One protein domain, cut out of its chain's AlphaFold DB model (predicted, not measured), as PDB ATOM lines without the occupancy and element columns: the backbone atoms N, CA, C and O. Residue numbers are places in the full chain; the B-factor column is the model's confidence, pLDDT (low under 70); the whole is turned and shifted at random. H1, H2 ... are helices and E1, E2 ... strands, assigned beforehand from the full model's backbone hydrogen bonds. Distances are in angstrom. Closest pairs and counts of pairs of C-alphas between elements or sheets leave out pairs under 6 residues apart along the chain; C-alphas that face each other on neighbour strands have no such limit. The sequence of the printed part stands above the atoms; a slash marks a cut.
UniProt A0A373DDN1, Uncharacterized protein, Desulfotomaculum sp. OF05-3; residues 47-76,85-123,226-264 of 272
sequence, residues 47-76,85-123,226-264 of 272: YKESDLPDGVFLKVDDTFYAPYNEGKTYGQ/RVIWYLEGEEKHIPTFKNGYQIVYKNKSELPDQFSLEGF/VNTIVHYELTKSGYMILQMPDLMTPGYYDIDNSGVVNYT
ATOM      1  N   TYR A  47     -35.261 -55.779  35.426       95.19
ATOM      2  CA  TYR A  47     -33.962 -56.433  35.564       95.19
ATOM      3  C   TYR A  47     -33.324 -56.093  36.909       95.19
ATOM      4  O   TYR A  47     -33.623 -55.070  37.539       95.19
ATOM      5  N   LYS A  48     -32.398 -56.947  37.338       94.94
ATOM      6  CA  LYS A  48     -31.461 -56.697  38.433       94.94
ATOM      7  C   LYS A  48     -30.064 -56.460  37.866       94.94
ATOM      8  O   LYS A  48     -29.774 -56.707  36.702       94.94
ATOM      9  N   GLU A  49     -29.153 -55.972  38.701       92.94
ATOM     10  CA  GLU A  49     -27.783 -55.681  38.253       92.94
ATOM     11  C   GLU A  49     -27.091 -56.923  37.653       92.94
ATOM     12  O   GLU A  49     -26.387 -56.835  36.640       92.94
ATOM     13  N   SER A  50     -27.332 -58.096  38.251       92.12
ATOM     14  CA  SER A  50     -26.703 -59.366  37.877       92.12
ATOM     15  C   SER A  50     -27.098 -59.888  36.496       92.12
ATOM     16  O   SER A  50     -26.317 -60.623  35.891       92.12
ATOM     17  N   ASP A  51     -28.289 -59.543  36.008       93.56
ATOM     18  CA  ASP A  51     -28.853 -60.017  34.739       93.56
ATOM     19  C   ASP A  51     -29.139 -58.887  33.738       93.56
ATOM     20  O   ASP A  51     -29.626 -59.156  32.641       93.56
ATOM     21  N   LEU A  52     -28.760 -57.647  34.066       94.69
ATOM     22  CA  LEU A  52     -28.914 -56.488  33.190       94.69
ATOM     23  C   LEU A  52     -28.178 -56.705  31.849       94.69
ATOM     24  O   LEU A  52     -26.948 -56.886  31.870       94.69
ATOM     25  N   PRO A  53     -28.872 -56.681  30.697       95.00
ATOM     26  CA  PRO A  53     -28.227 -56.759  29.393       95.00
ATOM     27  C   PRO A  53     -27.555 -55.430  29.014       95.00
ATOM     28  O   PRO A  53     -27.626 -54.443  29.746       95.00
ATOM     29  N   ASP A  54     -26.863 -55.417  27.876       95.62
ATOM     30  CA  ASP A  54     -26.310 -54.184  27.317       95.62
ATOM     31  C   ASP A  54     -27.470 -53.313  26.781       95.62
ATOM     32  O   ASP A  54     -28.386 -53.832  26.142       95.62
ATOM     33  N   GLY A  55     -27.454 -52.008  27.063       95.62
ATOM     34  CA  GLY A  55     -28.519 -51.072  26.689       95.62
ATOM     35  C   GLY A  55     -28.689 -49.889  27.646       95.62
ATOM     36  O   GLY A  55     -27.898 -49.695  28.573       95.62
ATOM     37  N   VAL A  56     -29.742 -49.101  27.404       96.56
ATOM     38  CA  VAL A  56     -30.191 -47.984  28.252       96.56
ATOM     39  C   VAL A  56     -31.334 -48.446  29.152       96.56
ATOM     40  O   VAL A  56     -32.231 -49.148  28.692       96.56
ATOM     41  N   PHE A  57     -31.329 -48.026  30.419       97.25
ATOM     42  CA  PHE A  57     -32.361 -48.386  31.394       97.25
ATOM     43  C   PHE A  57     -32.703 -47.222  32.321       97.25
ATOM     44  O   PHE A  57     -31.837 -46.424  32.683       97.25
ATOM     45  N   LEU A  58     -33.954 -47.170  32.774       96.31
ATOM     46  CA  LEU A  58     -34.332 -46.407  33.958       96.31
ATOM     47  C   LEU A  58     -34.009 -47.242  35.201       96.31
ATOM     48  O   LEU A  58     -34.477 -48.368  35.326       96.31
ATOM     49  N   LYS A  59     -33.252 -46.693  36.143       95.38
ATOM     50  CA  LYS A  59     -32.948 -47.305  37.437       95.38
ATOM     51  C   LYS A  59     -33.741 -46.619  38.548       95.38
ATOM     52  O   LYS A  59     -33.626 -45.406  38.747       95.38
ATOM     53  N   VAL A  60     -34.490 -47.427  39.294       92.00
ATOM     54  CA  VAL A  60     -35.214 -47.045  40.511       92.00
ATOM     55  C   VAL A  60     -34.751 -47.976  41.621       92.00
ATOM     56  O   VAL A  60     -34.937 -49.188  41.529       92.00
ATOM     57  N   ASP A  61     -34.098 -47.417  42.639       89.50
ATOM     58  CA  ASP A  61     -33.426 -48.188  43.690       89.50
ATOM     59  C   ASP A  61     -32.519 -49.281  43.084       89.50
ATOM     60  O   ASP A  61     -31.588 -48.954  42.345       89.50
ATOM     61  N   ASP A  62     -32.811 -50.558  43.345       91.12
ATOM     62  CA  ASP A  62     -32.062 -51.727  42.860       91.12
ATOM     63  C   ASP A  62     -32.751 -52.448  41.682       91.12
ATOM     64  O   ASP A  62     -32.467 -53.619  41.402       91.12
ATOM     65  N   THR A  63     -33.704 -51.792  41.016       94.19
ATOM     66  CA  THR A  63     -34.432 -52.337  39.862       94.19
ATOM     67  C   THR A  63     -34.193 -51.483  38.623       94.19
ATOM     68  O   THR A  63     -34.144 -50.254  38.687       94.19
ATOM     69  N   PHE A  64     -34.051 -52.153  37.484       96.75
ATOM     70  CA  PHE A  64     -33.822 -51.539  36.185       96.75
ATOM     71  C   PHE A  64     -35.003 -51.839  35.267       96.75
ATOM     72  O   PHE A  64     -35.455 -52.977  35.195       96.75
ATOM     73  N   TYR A  65     -35.462 -50.827  34.544       95.94
ATOM     74  CA  TYR A  65     -36.611 -50.881  33.655       95.94
ATOM     75  C   TYR A  65     -36.168 -50.541  32.239       95.94
ATOM     76  O   TYR A  65     -35.533 -49.503  32.015       95.94
ATOM     77  N   ALA A  66     -36.489 -51.414  31.284       95.44
ATOM     78  CA  ALA A  66     -36.231 -51.124  29.879       95.44
ATOM     79  C   ALA A  66     -37.165 -50.000  29.386       95.44
ATOM     80  O   ALA A  66     -38.362 -50.046  29.678       95.44
ATOM     81  N   PRO A  67     -36.652 -49.010  28.634       95.62
ATOM     82  CA  PRO A  67     -37.483 -48.058  27.912       95.62
ATOM     83  C   PRO A  67     -38.425 -48.774  26.935       95.62
ATOM     84  O   PRO A  67     -38.103 -49.845  26.414       95.62
ATOM     85  N   TYR A  68     -39.582 -48.177  26.657       96.00
ATOM     86  CA  TYR A  68     -40.553 -48.779  25.747       96.00
ATOM     87  C   TYR A  68     -40.167 -48.517  24.292       96.00
ATOM     88  O   TYR A  68     -40.041 -47.367  23.873       96.00
ATOM     89  N   ASN A  69     -39.933 -49.579  23.524       94.31
ATOM     90  CA  ASN A  69     -39.359 -49.464  22.182       94.31
ATOM     91  C   ASN A  69     -40.384 -49.585  21.041       94.31
ATOM     92  O   ASN A  69     -40.037 -49.338  19.887       94.31
ATOM     93  N   GLU A  70     -41.626 -49.952  21.350       94.12
ATOM     94  CA  GLU A  70     -42.691 -50.089  20.355       94.12
ATOM     95  C   GLU A  70     -43.329 -48.736  20.015       94.12
ATOM     96  O   GLU A  70     -43.091 -47.726  20.676       94.12
ATOM     97  N   GLY A  71     -44.133 -48.698  18.951       93.00
ATOM     98  CA  GLY A  71     -44.873 -47.490  18.577       93.00
ATOM     99  C   GLY A  71     -43.998 -46.374  17.997       93.00
ATOM    100  O   GLY A  71     -44.426 -45.227  17.963       93.00
ATOM    101  N   LYS A  72     -42.788 -46.670  17.514       95.56
ATOM    102  CA  LYS A  72     -41.925 -45.690  16.834       95.56
ATOM    103  C   LYS A  72     -42.044 -45.795  15.318       95.56
ATOM    104  O   LYS A  72     -42.087 -46.889  14.764       95.56
ATOM    105  N   THR A  73     -42.035 -44.659  14.621       94.31
ATOM    106  CA  THR A  73     -42.035 -44.613  13.141       94.31
ATOM    107  C   THR A  73     -40.634 -44.528  12.533       94.31
ATOM    108  O   THR A  73     -40.478 -44.326  11.329       94.31
ATOM    109  N   TYR A  74     -39.606 -44.644  13.365       94.94
ATOM    110  CA  TYR A  74     -38.206 -44.462  13.019       94.94
ATOM    111  C   TYR A  74     -37.368 -45.580  13.641       94.94
ATOM    112  O   TYR A  74     -37.768 -46.199  14.621       94.94
ATOM    113  N   GLY A  75     -36.186 -45.822  13.073       95.00
ATOM    114  CA  GLY A  75     -35.271 -46.865  13.550       95.00
ATOM    115  C   GLY A  75     -33.832 -46.400  13.732       95.00
ATOM    116  O   GLY A  75     -32.937 -47.234  13.765       95.00
ATOM    117  N   GLN A  76     -33.590 -45.087  13.758       94.69
ATOM    118  CA  GLN A  76     -32.256 -44.491  13.879       94.69
ATOM    119  C   GLN A  76     -32.278 -43.359  14.907       94.69
ATOM    120  O   GLN A  76     -33.309 -42.694  15.068       94.69
ATOM    121  N   ARG A  85     -40.750 -38.083  12.668       96.56
ATOM    122  CA  ARG A  85     -40.369 -38.856  13.849       96.56
ATOM    123  C   ARG A  85     -41.509 -38.811  14.851       96.56
ATOM    124  O   ARG A  85     -41.628 -37.884  15.653       96.56
ATOM    125  N   VAL A  86     -42.363 -39.818  14.753       97.25
ATOM    126  CA  VAL A  86     -43.596 -39.959  15.517       97.25
ATOM    127  C   VAL A  86     -43.463 -41.139  16.466       97.25
ATOM    128  O   VAL A  86     -42.904 -42.181  16.113       97.25
ATOM    129  N   ILE A  87     -43.996 -40.955  17.670       97.75
ATOM    130  CA  ILE A  87     -44.378 -42.064  18.536       97.75
ATOM    131  C   ILE A  87     -45.897 -42.056  18.670       97.75
ATOM    132  O   ILE A  87     -46.515 -40.997  18.799       97.75
ATOM    133  N   TRP A  88     -46.504 -43.226  18.568       96.81
ATOM    134  CA  TRP A  88     -47.955 -43.381  18.568       96.81
ATOM    135  C   TRP A  88     -48.363 -44.646  19.314       96.81
ATOM    136  O   TRP A  88     -47.898 -45.742  19.003       96.81
ATOM    137  N   TYR A  89     -49.223 -44.471  20.309       97.19
ATOM    138  CA  TYR A  89     -49.571 -45.511  21.269       97.19
ATOM    139  C   TYR A  89     -51.069 -45.751  21.261       97.19
ATOM    140  O   TYR A  89     -51.839 -44.790  21.251       97.19
ATOM    141  N   LEU A  90     -51.468 -47.019  21.261       97.06
ATOM    142  CA  LEU A  90     -52.852 -47.405  21.505       97.06
ATOM    143  C   LEU A  90     -53.233 -47.069  22.952       97.06
ATOM    144  O   LEU A  90     -52.387 -47.068  23.846       97.06
ATOM    145  N   GLU A  91     -54.517 -46.819  23.191       93.00
ATOM    146  CA  GLU A  91     -55.083 -46.654  24.529       93.00
ATOM    147  C   GLU A  91     -54.676 -47.842  25.423       93.00
ATOM    148  O   GLU A  91     -55.011 -48.996  25.145       93.00
ATOM    149  N   GLY A  92     -53.943 -47.563  26.503       90.19
ATOM    150  CA  GLY A  92     -53.439 -48.564  27.434       90.19
ATOM    151  C   GLY A  92     -52.010 -49.039  27.158       90.19
ATOM    152  O   GLY A  92     -51.484 -49.789  27.982       90.19
ATOM    153  N   GLU A  93     -51.358 -48.646  26.056       93.06
ATOM    154  CA  GLU A  93     -49.937 -48.953  25.817       93.06
ATOM    155  C   GLU A  93     -49.004 -48.093  26.686       93.06
ATOM    156  O   GLU A  93     -47.878 -48.498  26.979       93.06
ATOM    157  N   GLU A  94     -49.473 -46.951  27.198       88.62
ATOM    158  CA  GLU A  94     -48.695 -46.067  28.071       88.62
ATOM    159  C   GLU A  94     -48.226 -46.748  29.367       88.62
ATOM    160  O   GLU A  94     -47.202 -46.364  29.931       88.62
ATOM    161  N   LYS A  95     -48.910 -47.813  29.809       90.31
ATOM    162  CA  LYS A  95     -48.517 -48.626  30.976       90.31
ATOM    163  C   LYS A  95     -47.196 -49.384  30.790       90.31
ATOM    164  O   LYS A  95     -46.636 -49.874  31.770       90.31
ATOM    165  N   HIS A  96     -46.729 -49.519  29.548       93.62
ATOM    166  CA  HIS A  96     -45.443 -50.130  29.215       93.62
ATOM    167  C   HIS A  96     -44.292 -49.115  29.256       93.62
ATOM    168  O   HIS A  96     -43.127 -49.505  29.182       93.62
ATOM    169  N   ILE A  97     -44.595 -47.816  29.381       95.06
ATOM    170  CA  ILE A  97     -43.603 -46.742  29.369       95.06
ATOM    171  C   ILE A  97     -43.134 -46.472  30.806       95.06
ATOM    172  O   ILE A  97     -43.908 -45.975  31.632       95.06
ATOM    173  N   PRO A  98     -41.861 -46.742  31.141       94.44
ATOM    174  CA  PRO A  98     -41.351 -46.475  32.477       94.44
ATOM    175  C   PRO A  98     -41.364 -44.981  32.800       94.44
ATOM    176  O   PRO A  98     -40.974 -44.134  31.993       94.44
ATOM    177  N   THR A  99     -41.798 -44.664  34.019       92.31
ATOM    178  CA  THR A  99     -41.918 -43.283  34.490       92.31
ATOM    179  C   THR A  99     -40.661 -42.846  35.238       92.31
ATOM    180  O   THR A  99     -40.347 -43.345  36.318       92.31
ATOM    181  N   PHE A 100     -39.966 -41.869  34.670       85.19
ATOM    182  CA  PHE A 100     -38.793 -41.207  35.216       85.19
ATOM    183  C   PHE A 100     -39.210 -40.007  36.087       85.19
ATOM    184  O   PHE A 100     -39.854 -39.068  35.614       85.19
ATOM    185  N   LYS A 101     -38.834 -40.029  37.370       84.69
ATOM    186  CA  LYS A 101     -39.061 -38.944  38.341       84.69
ATOM    187  C   LYS A 101     -37.730 -38.380  38.829       84.69
ATOM    188  O   LYS A 101     -36.698 -39.046  38.742       84.69
ATOM    189  N   ASN A 102     -37.757 -37.175  39.397       73.75
ATOM    190  CA  ASN A 102     -36.570 -36.601  40.026       73.75
ATOM    191  C   ASN A 102     -35.997 -37.536  41.110       73.75
ATOM    192  O   ASN A 102     -36.735 -38.045  41.952       73.75
ATOM    193  N   GLY A 103     -34.682 -37.754  41.073       74.88
ATOM    194  CA  GLY A 103     -33.969 -38.702  41.934       74.88
ATOM    195  C   GLY A 103     -33.792 -40.107  41.347       74.88
ATOM    196  O   GLY A 103     -32.966 -40.864  41.857       74.88
ATOM    197  N   TYR A 104     -34.499 -40.464  40.269       89.44
ATOM    198  CA  TYR A 104     -34.214 -41.695  39.525       89.44
ATOM    199  C   TYR A 104     -33.004 -41.495  38.606       89.44
ATOM    200  O   TYR A 104     -32.535 -40.375  38.399       89.44
ATOM    201  N   GLN A 105     -32.472 -42.586  38.062       93.31
ATOM    202  CA  GLN A 105     -31.262 -42.554  37.242       93.31
ATOM    203  C   GLN A 105     -31.544 -43.152  35.871       93.31
ATOM    204  O   GLN A 105     -32.148 -44.214  35.779       93.31
ATOM    205  N   ILE A 106     -31.064 -42.515  34.806       96.00
ATOM    206  CA  ILE A 106     -30.908 -43.193  33.517       96.00
ATOM    207  C   ILE A 106     -29.503 -43.782  33.490       96.00
ATOM    208  O   ILE A 106     -28.529 -43.091  33.796       96.00
ATOM    209  N   VAL A 107     -29.392 -45.062  33.158       97.00
ATOM    210  CA  VAL A 107     -28.118 -45.776  33.111       97.00
ATOM    211  C   VAL A 107     -27.877 -46.378  31.738       97.00
ATOM    212  O   VAL A 107     -28.818 -46.715  31.024       97.00
ATOM    213  N   TYR A 108     -26.606 -46.553  31.399       97.38
ATOM    214  CA  TYR A 108     -26.177 -47.256  30.197       97.38
ATOM    215  C   TYR A 108     -25.176 -48.353  30.552       97.38
ATOM    216  O   TYR A 108     -24.224 -48.124  31.303       97.38
ATOM    217  N   LYS A 109     -25.382 -49.546  29.997       96.19
ATOM    218  CA  LYS A 109     -24.492 -50.699  30.145       96.19
ATOM    219  C   LYS A 109     -24.023 -51.162  28.775       96.19
ATOM    220  O   LYS A 109     -24.836 -51.433  27.900       96.19
ATOM    221  N   ASN A 110     -22.715 -51.305  28.607       94.88
ATOM    222  CA  ASN A 110     -22.113 -51.946  27.445       94.88
ATOM    223  C   ASN A 110     -20.748 -52.509  27.839       94.88
ATOM    224  O   ASN A 110     -20.015 -51.891  28.613       94.88
ATOM    225  N   LYS A 111     -20.415 -53.702  27.344       89.12
ATOM    226  CA  LYS A 111     -19.158 -54.385  27.698       89.12
ATOM    227  C   LYS A 111     -17.956 -53.973  26.851       89.12
ATOM    228  O   LYS A 111     -16.828 -54.251  27.251       89.12
ATOM    229  N   SER A 112     -18.192 -53.391  25.681       89.31
ATOM    230  CA  SER A 112     -17.174 -53.184  24.646       89.31
ATOM    231  C   SER A 112     -16.918 -51.712  24.345       89.31
ATOM    232  O   SER A 112     -15.813 -51.363  23.939       89.31
ATOM    233  N   GLU A 113     -17.921 -50.858  24.543       89.44
ATOM    234  CA  GLU A 113     -17.901 -49.473  24.084       89.44
ATOM    235  C   GLU A 113     -18.287 -48.500  25.195       89.44
ATOM    236  O   GLU A 113     -19.173 -48.755  26.012       89.44
ATOM    237  N   LEU A 114     -17.603 -47.358  25.190       91.25
ATOM    238  CA  LEU A 114     -17.897 -46.207  26.027       91.25
ATOM    239  C   LEU A 114     -18.295 -45.054  25.095       91.25
ATOM    240  O   LEU A 114     -17.400 -44.441  24.513       91.25
ATOM    241  N   PRO A 115     -19.598 -44.789  24.894       91.56
ATOM    242  CA  PRO A 115     -20.041 -43.716  24.010       91.56
ATOM    243  C   PRO A 115     -19.588 -42.341  24.511       91.56
ATOM    244  O   PRO A 115     -19.651 -42.058  25.708       91.56
ATOM    245  N   ASP A 116     -19.179 -41.468  23.587       92.62
ATOM    246  CA  ASP A 116     -18.813 -40.080  23.909       92.62
ATOM    247  C   ASP A 116     -20.042 -39.222  24.247       92.62
ATOM    248  O   ASP A 116     -19.953 -38.251  24.999       92.62
ATOM    249  N   GLN A 117     -21.195 -39.566  23.670       94.75
ATOM    250  CA  GLN A 117     -22.439 -38.828  23.831       94.75
ATOM    251  C   GLN A 117     -23.665 -39.704  23.562       94.75
ATOM    252  O   GLN A 117     -23.582 -40.686  22.829       94.75
ATOM    253  N   PHE A 118     -24.815 -39.274  24.082       96.38
ATOM    254  CA  PHE A 118     -26.128 -39.853  23.792       96.38
ATOM    255  C   PHE A 118     -27.073 -38.783  23.246       96.38
ATOM    256  O   PHE A 118     -27.030 -37.624  23.673       96.38
ATOM    257  N   SER A 119     -27.953 -39.168  22.324       96.69
ATOM    258  CA  SER A 119     -29.076 -38.325  21.908       96.69
ATOM    259  C   SER A 119     -30.231 -38.456  22.895       96.69
ATOM    260  O   SER A 119     -30.589 -39.564  23.282       96.69
ATOM    261  N   LEU A 120     -30.860 -37.336  23.232       96.81
ATOM    262  CA  LEU A 120     -32.091 -37.275  24.011       96.81
ATOM    263  C   LEU A 120     -33.163 -36.561  23.186       96.81
ATOM    264  O   LEU A 120     -33.157 -35.333  23.082       96.81
ATOM    265  N   GLU A 121     -34.067 -37.328  22.587       97.94
ATOM    266  CA  GLU A 121     -35.149 -36.807  21.755       97.94
ATOM    267  C   GLU A 121     -36.434 -36.666  22.574       97.94
ATOM    268  O   GLU A 121     -36.946 -37.653  23.091       97.94
ATOM    269  N   GLY A 122     -36.952 -35.446  22.702       97.56
ATOM    270  CA  GLY A 122     -38.203 -35.149  23.399       97.56
ATOM    271  C   GLY A 122     -39.389 -35.056  22.442       97.56
ATOM    272  O   GLY A 122     -39.279 -34.462  21.366       97.56
ATOM    273  N   PHE A 123     -40.539 -35.583  22.860       97.75
ATOM    274  CA  PHE A 123     -41.770 -35.638  22.070       97.75
ATOM    275  C   PHE A 123     -42.885 -34.804  22.702       97.75
ATOM    276  O   PHE A 123     -43.038 -34.765  23.923       97.75
ATOM    277  N   VAL A 226     -34.176 -32.227  20.315       96.38
ATOM    278  CA  VAL A 226     -33.066 -33.175  20.400       96.38
ATOM    279  C   VAL A 226     -31.959 -32.488  21.183       96.38
ATOM    280  O   VAL A 226     -31.493 -31.421  20.791       96.38
ATOM    281  N   ASN A 227     -31.585 -33.078  22.313       94.75
ATOM    282  CA  ASN A 227     -30.474 -32.636  23.149       94.75
ATOM    283  C   ASN A 227     -29.369 -33.692  23.143       94.75
ATOM    284  O   ASN A 227     -29.593 -34.847  22.784       94.75
ATOM    285  N   THR A 228     -28.177 -33.299  23.581       94.81
ATOM    286  CA  THR A 228     -27.036 -34.205  23.716       94.81
ATOM    287  C   THR A 228     -26.673 -34.363  25.183       94.81
ATOM    288  O   THR A 228     -26.496 -33.374  25.893       94.81
ATOM    289  N   ILE A 229     -26.532 -35.607  25.629       95.31
ATOM    290  CA  ILE A 229     -25.979 -35.952  26.936       95.31
ATOM    291  C   ILE A 229     -24.503 -36.273  26.730       95.31
ATOM    292  O   ILE A 229     -24.173 -37.216  26.017       95.31
ATOM    293  N   VAL A 230     -23.624 -35.488  27.349       95.06
ATOM    294  CA  VAL A 230     -22.156 -35.637  27.249       95.06
ATOM    295  C   VAL A 230     -21.494 -35.923  28.597       95.06
ATOM    296  O   VAL A 230     -20.287 -36.138  28.676       95.06
ATOM    297  N   HIS A 231     -22.270 -35.890  29.679       95.38
ATOM    298  CA  HIS A 231     -21.770 -36.082  31.031       95.38
ATOM    299  C   HIS A 231     -22.360 -37.351  31.640       95.38
ATOM    300  O   HIS A 231     -23.555 -37.626  31.520       95.38
ATOM    301  N   TYR A 232     -21.501 -38.125  32.296       95.94
ATOM    302  CA  TYR A 232     -21.858 -39.373  32.949       95.94
ATOM    303  C   TYR A 232     -20.937 -39.657  34.137       95.94
ATOM    304  O   TYR A 232     -19.833 -39.119  34.243       95.94
ATOM    305  N   GLU A 233     -21.387 -40.545  35.017       96.31
ATOM    306  CA  GLU A 233     -20.588 -41.127  36.096       96.31
ATOM    307  C   GLU A 233     -20.363 -42.622  35.834       96.31
ATOM    308  O   GLU A 233     -21.312 -43.363  35.585       96.31
ATOM    309  N   LEU A 234     -19.113 -43.087  35.908       95.88
ATOM    310  CA  LEU A 234     -18.790 -44.514  35.826       95.88
ATOM    311  C   LEU A 234     -18.983 -45.191  37.181       95.88
ATOM    312  O   LEU A 234     -18.422 -44.750  38.185       95.88
ATOM    313  N   THR A 235     -19.692 -46.318  37.198       94.81
ATOM    314  CA  THR A 235     -19.891 -47.103  38.422       94.81
ATOM    315  C   THR A 235     -19.009 -48.350  38.449       94.81
ATOM    316  O   THR A 235     -18.623 -48.904  37.418       94.81
ATOM    317  N   LYS A 236     -18.725 -48.853  39.657       93.56
ATOM    318  CA  LYS A 236     -18.079 -50.166  39.841       93.56
ATOM    319  C   LYS A 236     -19.012 -51.345  39.530       93.56
ATOM    320  O   LYS A 236     -18.525 -52.463  39.404       93.56
ATOM    321  N   SER A 237     -20.310 -51.084  39.379       92.06
ATOM    322  CA  SER A 237     -21.359 -52.053  39.039       92.06
ATOM    323  C   SER A 237     -21.445 -52.363  37.535       92.06
ATOM    324  O   SER A 237     -22.308 -53.116  37.092       92.06
ATOM    325  N   GLY A 238     -20.545 -51.802  36.717       92.00
ATOM    326  CA  GLY A 238     -20.450 -52.135  35.292       92.00
ATOM    327  C   GLY A 238     -21.486 -51.441  34.402       92.00
ATOM    328  O   GLY A 238     -21.738 -51.907  33.295       92.00
ATOM    329  N   TYR A 239     -22.068 -50.338  34.872       95.56
ATOM    330  CA  TYR A 239     -22.870 -49.403  34.078       95.56
ATOM    331  C   TYR A 239     -22.427 -47.960  34.358       95.56
ATOM    332  O   TYR A 239     -21.763 -47.684  35.362       95.56
ATOM    333  N   MET A 240     -22.792 -47.026  33.487       96.06
ATOM    334  CA  MET A 240     -22.651 -45.590  33.730       96.06
ATOM    335  C   MET A 240     -24.002 -44.963  34.059       96.06
ATOM    336  O   MET A 240     -25.034 -45.453  33.607       96.06
ATOM    337  N   ILE A 241     -23.990 -43.877  34.822       96.75
ATOM    338  CA  ILE A 241     -25.167 -43.061  35.119       96.75
ATOM    339  C   ILE A 241     -25.107 -41.829  34.221       96.75
ATOM    340  O   ILE A 241     -24.143 -41.066  34.292       96.75
ATOM    341  N   LEU A 242     -26.118 -41.644  33.376       96.00
ATOM    342  CA  LEU A 242     -26.225 -40.497  32.479       96.00
ATOM    343  C   LEU A 242     -26.689 -39.263  33.262       96.00
ATOM    344  O   LEU A 242     -27.658 -39.330  34.021       96.00
ATOM    345  N   GLN A 243     -26.019 -38.126  33.068       93.94
ATOM    346  CA  GLN A 243     -26.442 -36.856  33.658       93.94
ATOM    347  C   GLN A 243     -27.454 -36.180  32.731       93.94
ATOM    348  O   GLN A 243     -27.092 -35.570  31.723       93.94
ATOM    349  N   MET A 244     -28.736 -36.334  33.065       90.88
ATOM    350  CA  MET A 244     -29.838 -35.742  32.307       90.88
ATOM    351  C   MET A 244     -29.783 -34.202  32.371       90.88
ATOM    352  O   MET A 244     -29.393 -33.664  33.406       90.88
ATOM    353  N   PRO A 245     -30.178 -33.475  31.308       88.56
ATOM    354  CA  PRO A 245     -30.206 -32.012  31.328       88.56
ATOM    355  C   PRO A 245     -31.139 -31.445  32.414       88.56
ATOM    356  O   PRO A 245     -32.268 -31.905  32.562       88.56
ATOM    357  N   ASP A 246     -30.713 -30.387  33.112       79.88
ATOM    358  CA  ASP A 246     -31.457 -29.818  34.253       79.88
ATOM    359  C   ASP A 246     -32.837 -29.238  33.881       79.88
ATOM    360  O   ASP A 246     -33.779 -29.283  34.669       79.88
ATOM    361  N   LEU A 247     -32.970 -28.673  32.677       81.19
ATOM    362  CA  LEU A 247     -34.167 -27.943  32.233       81.19
ATOM    363  C   LEU A 247     -35.068 -28.778  31.314       81.19
ATOM    364  O   LEU A 247     -35.614 -28.274  30.331       81.19
ATOM    365  N   MET A 248     -35.224 -30.066  31.618       85.88
ATOM    366  CA  MET A 248     -36.193 -30.910  30.920       85.88
ATOM    367  C   MET A 248     -37.629 -30.516  31.283       85.88
ATOM    368  O   MET A 248     -37.968 -30.327  32.452       85.88
ATOM    369  N   THR A 249     -38.503 -30.444  30.281       88.56
ATOM    370  CA  THR A 249     -39.951 -30.320  30.498       88.56
ATOM    371  C   THR A 249     -40.575 -31.703  30.683       88.56
ATOM    372  O   THR A 249     -40.081 -32.656  30.081       88.56
ATOM    373  N   PRO A 250     -41.670 -31.857  31.442       90.25
ATOM    374  CA  PRO A 250     -42.394 -33.124  31.482       90.25
ATOM    375  C   PRO A 250     -42.791 -33.603  30.078       90.25
ATOM    376  O   PRO A 250     -43.132 -32.784  29.221       90.25
ATOM    377  N   GLY A 251     -42.732 -34.912  29.838       92.69
ATOM    378  CA  GLY A 251     -43.063 -35.514  28.548       92.69
ATOM    379  C   GLY A 251     -42.293 -36.797  28.248       92.69
ATOM    380  O   GLY A 251     -41.562 -37.323  29.088       92.69
ATOM    381  N   TYR A 252     -42.461 -37.288  27.024       96.94
ATOM    382  CA  TYR A 252     -41.810 -38.502  26.541       96.94
ATOM    383  C   TYR A 252     -40.438 -38.216  25.941       96.94
ATOM    384  O   TYR A 252     -40.274 -37.256  25.186       96.94
ATOM    385  N   TYR A 253     -39.477 -39.086  26.253       96.88
ATOM    386  CA  TYR A 253     -38.095 -38.969  25.802       96.88
ATOM    387  C   TYR A 253     -37.551 -40.304  25.296       96.88
ATOM    388  O   TYR A 253     -37.551 -41.270  26.054       96.88
ATOM    389  N   ASP A 254     -37.058 -40.346  24.056       97.56
ATOM    390  CA  ASP A 254     -36.245 -41.456  23.539       97.56
ATOM    391  C   ASP A 254     -34.758 -41.156  23.771       97.56
ATOM    392  O   ASP A 254     -34.274 -40.058  23.470       97.56
ATOM    393  N   ILE A 255     -34.036 -42.130  24.323       96.00
ATOM    394  CA  ILE A 255     -32.604 -42.035  24.600       96.00
ATOM    395  C   ILE A 255     -31.861 -42.919  23.602       96.00
ATOM    396  O   ILE A 255     -31.913 -44.144  23.673       96.00
ATOM    397  N   ASP A 256     -31.157 -42.280  22.673       94.50
ATOM    398  CA  ASP A 256     -30.327 -42.920  21.648       94.50
ATOM    399  C   ASP A 256     -31.037 -44.052  20.880       94.50
ATOM    400  O   ASP A 256     -30.475 -45.118  20.633       94.50
ATOM    401  N   ASN A 257     -32.317 -43.839  20.548       95.94
ATOM    402  CA  ASN A 257     -33.178 -44.817  19.874       95.94
ATOM    403  C   ASN A 257     -33.358 -46.140  20.653       95.94
ATOM    404  O   ASN A 257     -33.851 -47.124  20.101       95.94
ATOM    405  N   SER A 258     -33.008 -46.173  21.941       94.88
ATOM    406  CA  SER A 258     -33.151 -47.350  22.804       94.88
ATOM    407  C   SER A 258     -34.580 -47.529  23.324       94.88
ATOM    408  O   SER A 258     -34.905 -48.586  23.860       94.88
ATOM    409  N   GLY A 259     -35.437 -46.517  23.159       95.62
ATOM    410  CA  GLY A 259     -36.832 -46.542  23.591       95.62
ATOM    411  C   GLY A 259     -37.189 -45.360  24.483       95.62
ATOM    412  O   GLY A 259     -36.339 -44.565  24.885       95.62
ATOM    413  N   VAL A 260     -38.479 -45.257  24.780       97.12
ATOM    414  CA  VAL A 260     -39.106 -44.092  25.391       97.12
ATOM    415  C   VAL A 260     -39.281 -44.268  26.897       97.12
ATOM    416  O   VAL A 260     -39.694 -45.326  27.378       97.12
ATOM    417  N   VAL A 261     -39.012 -43.194  27.637       96.12
ATOM    418  CA  VAL A 261     -39.360 -43.024  29.053       96.12
ATOM    419  C   VAL A 261     -40.302 -41.829  29.224       96.12
ATOM    420  O   VAL A 261     -40.259 -40.876  28.443       96.12
ATOM    421  N   ASN A 262     -41.139 -41.852  30.260       95.25
ATOM    422  CA  ASN A 262     -42.021 -40.743  30.621       95.25
ATOM    423  C   ASN A 262     -41.425 -39.919  31.761       95.25
ATOM    424  O   ASN A 262     -41.412 -40.374  32.901       95.25
ATOM    425  N   TYR A 263     -40.945 -38.713  31.482       92.25
ATOM    426  CA  TYR A 263     -40.446 -37.814  32.514       92.25
ATOM    427  C   TYR A 263     -41.572 -36.948  33.078       92.25
ATOM    428  O   TYR A 263     -42.194 -36.179  32.348       92.25
ATOM    429  N   THR A 264     -41.801 -37.003  34.390       89.38
ATOM    430  CA  THR A 264     -42.876 -36.222  35.033       89.38
ATOM    431  C   THR A 264     -42.425 -34.862  35.562       89.38
ATOM    432  O   THR A 264     -43.244 -34.128  36.107       89.38
TER     433      THR A 264
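AT A GLANCE: This is residues 47 to 76, 85 to 123 and 226 to 264 of the 272 residues of an uncharacterized protein of Desulfotomaculum sp. OF05-3 (UniProt A0A373DDN1). Two small, strongly twisted antiparallel sheets curve towards each other: on one side E6 runs on into E7, and on the other E9 and E10 come near E1, each with one pair of C-alphas within 8 A. E3 and the short helix H1 lie at one end of the longest axis, and the turn between E7 and E8 lies at the other. The printed part has 108 residues with ten named strands and one named helix, in the order E1 E2 E3 H1 E4 E5 E6 E7 E8 E9 E10; the sheets run E2 E1 E4 E8 E7 and E6 E5 E9 E10. The class is mostly strand, though under half of the residues are in named elements. The whole is compact, with a radius of gyration of the C-alphas of 13.3 A and spans of 40 by 27 by 26 A.

HOW THE PARTS SIT: The larger sheet begins with the hairpin of E1, residues 55 to 60, and E2, residues 63 to 65, where N 58 and O 65 are 2.9 A apart, within hydrogen-bond range. On the other side of E1 its antiparallel neighbour is E4, residues 105 to 109, at 147 degrees, with N 57 and O 107 at 2.9 A. E8, residues 240 to 242, is the next antiparallel neighbour, with N 242 and O 106 of E4 at 2.8 A. E8 forms a hairpin with E7, residues 232 to 234, where N 241 and O 233 are 2.8 A apart; E2 and E7 are the edge strands. In the second sheet E5, residues 118 to 123, is antiparallel to E6, residues 226 to 229, with N 120 and O 227 at 2.8 A. The antiparallel neighbour of E5 on its other side is E9, residues 251 to 255, with N 121 and O 254 at 2.9 A. E9 forms a hairpin with E10, residues 260 to 263, at 137 degrees, with N 253 and O 261 at 2.9 A; E6 and E10 are the edge strands. E6 runs on into E7 across a break of 2 residues, at 34 degrees. The closest C-alphas of E1 and E9 are those of Val 56 and Ile 255, 7.4 A apart, and of E1 and E10 those of Leu 58 and Val 261, 7.8 A apart. Residues 99 to 100 pair with residues 262 to 263 of E10, parallel. E3, residues 86 to 90, pairs with no named strand; its C-alpha 87 is 7.8 A from C-alpha 123 of E5, their closest pair. H1, residues 93 to 96, meets E3 only through their link and is not on either sheet, only just so for the sheet with E5. H1 is too short for any O i to N i+4 pair; its one O i to N i+3 pair is within hydrogen-bond range.

IN THESE COORDINATES: E1 begins at C-alpha 55 (-28.519, -51.072, 26.689) and is 15.9 A long; E2 is 6.7 A. E3 is 13.3 A, H1 5.8 A and E4 12.7 A. E5 is 16.3 A and ends at C-alpha 123 (-41.770, -35.638, 22.070). E6 is 10.0 A, E7 6.6 A, E8 6.3 A and E9 12.9 A. E10 is 9.6 A and ends at C-alpha 263 (-40.446, -37.814, 32.514).

THE WHOLE: The two C-alphas farthest apart are those of Glu 91 and Lys 236, at 40.2 A. Residues 77 to 84 are not printed, and C-alphas 76 and 85 are 9.9 A apart across that cut. Residues 124 to 225 are not printed either, with 9.2 A between C-alphas 123 and 226. Of the links that are printed whole, no link is long. The mean pLDDT of the printed part is 93.5, and no printed residue is under 70.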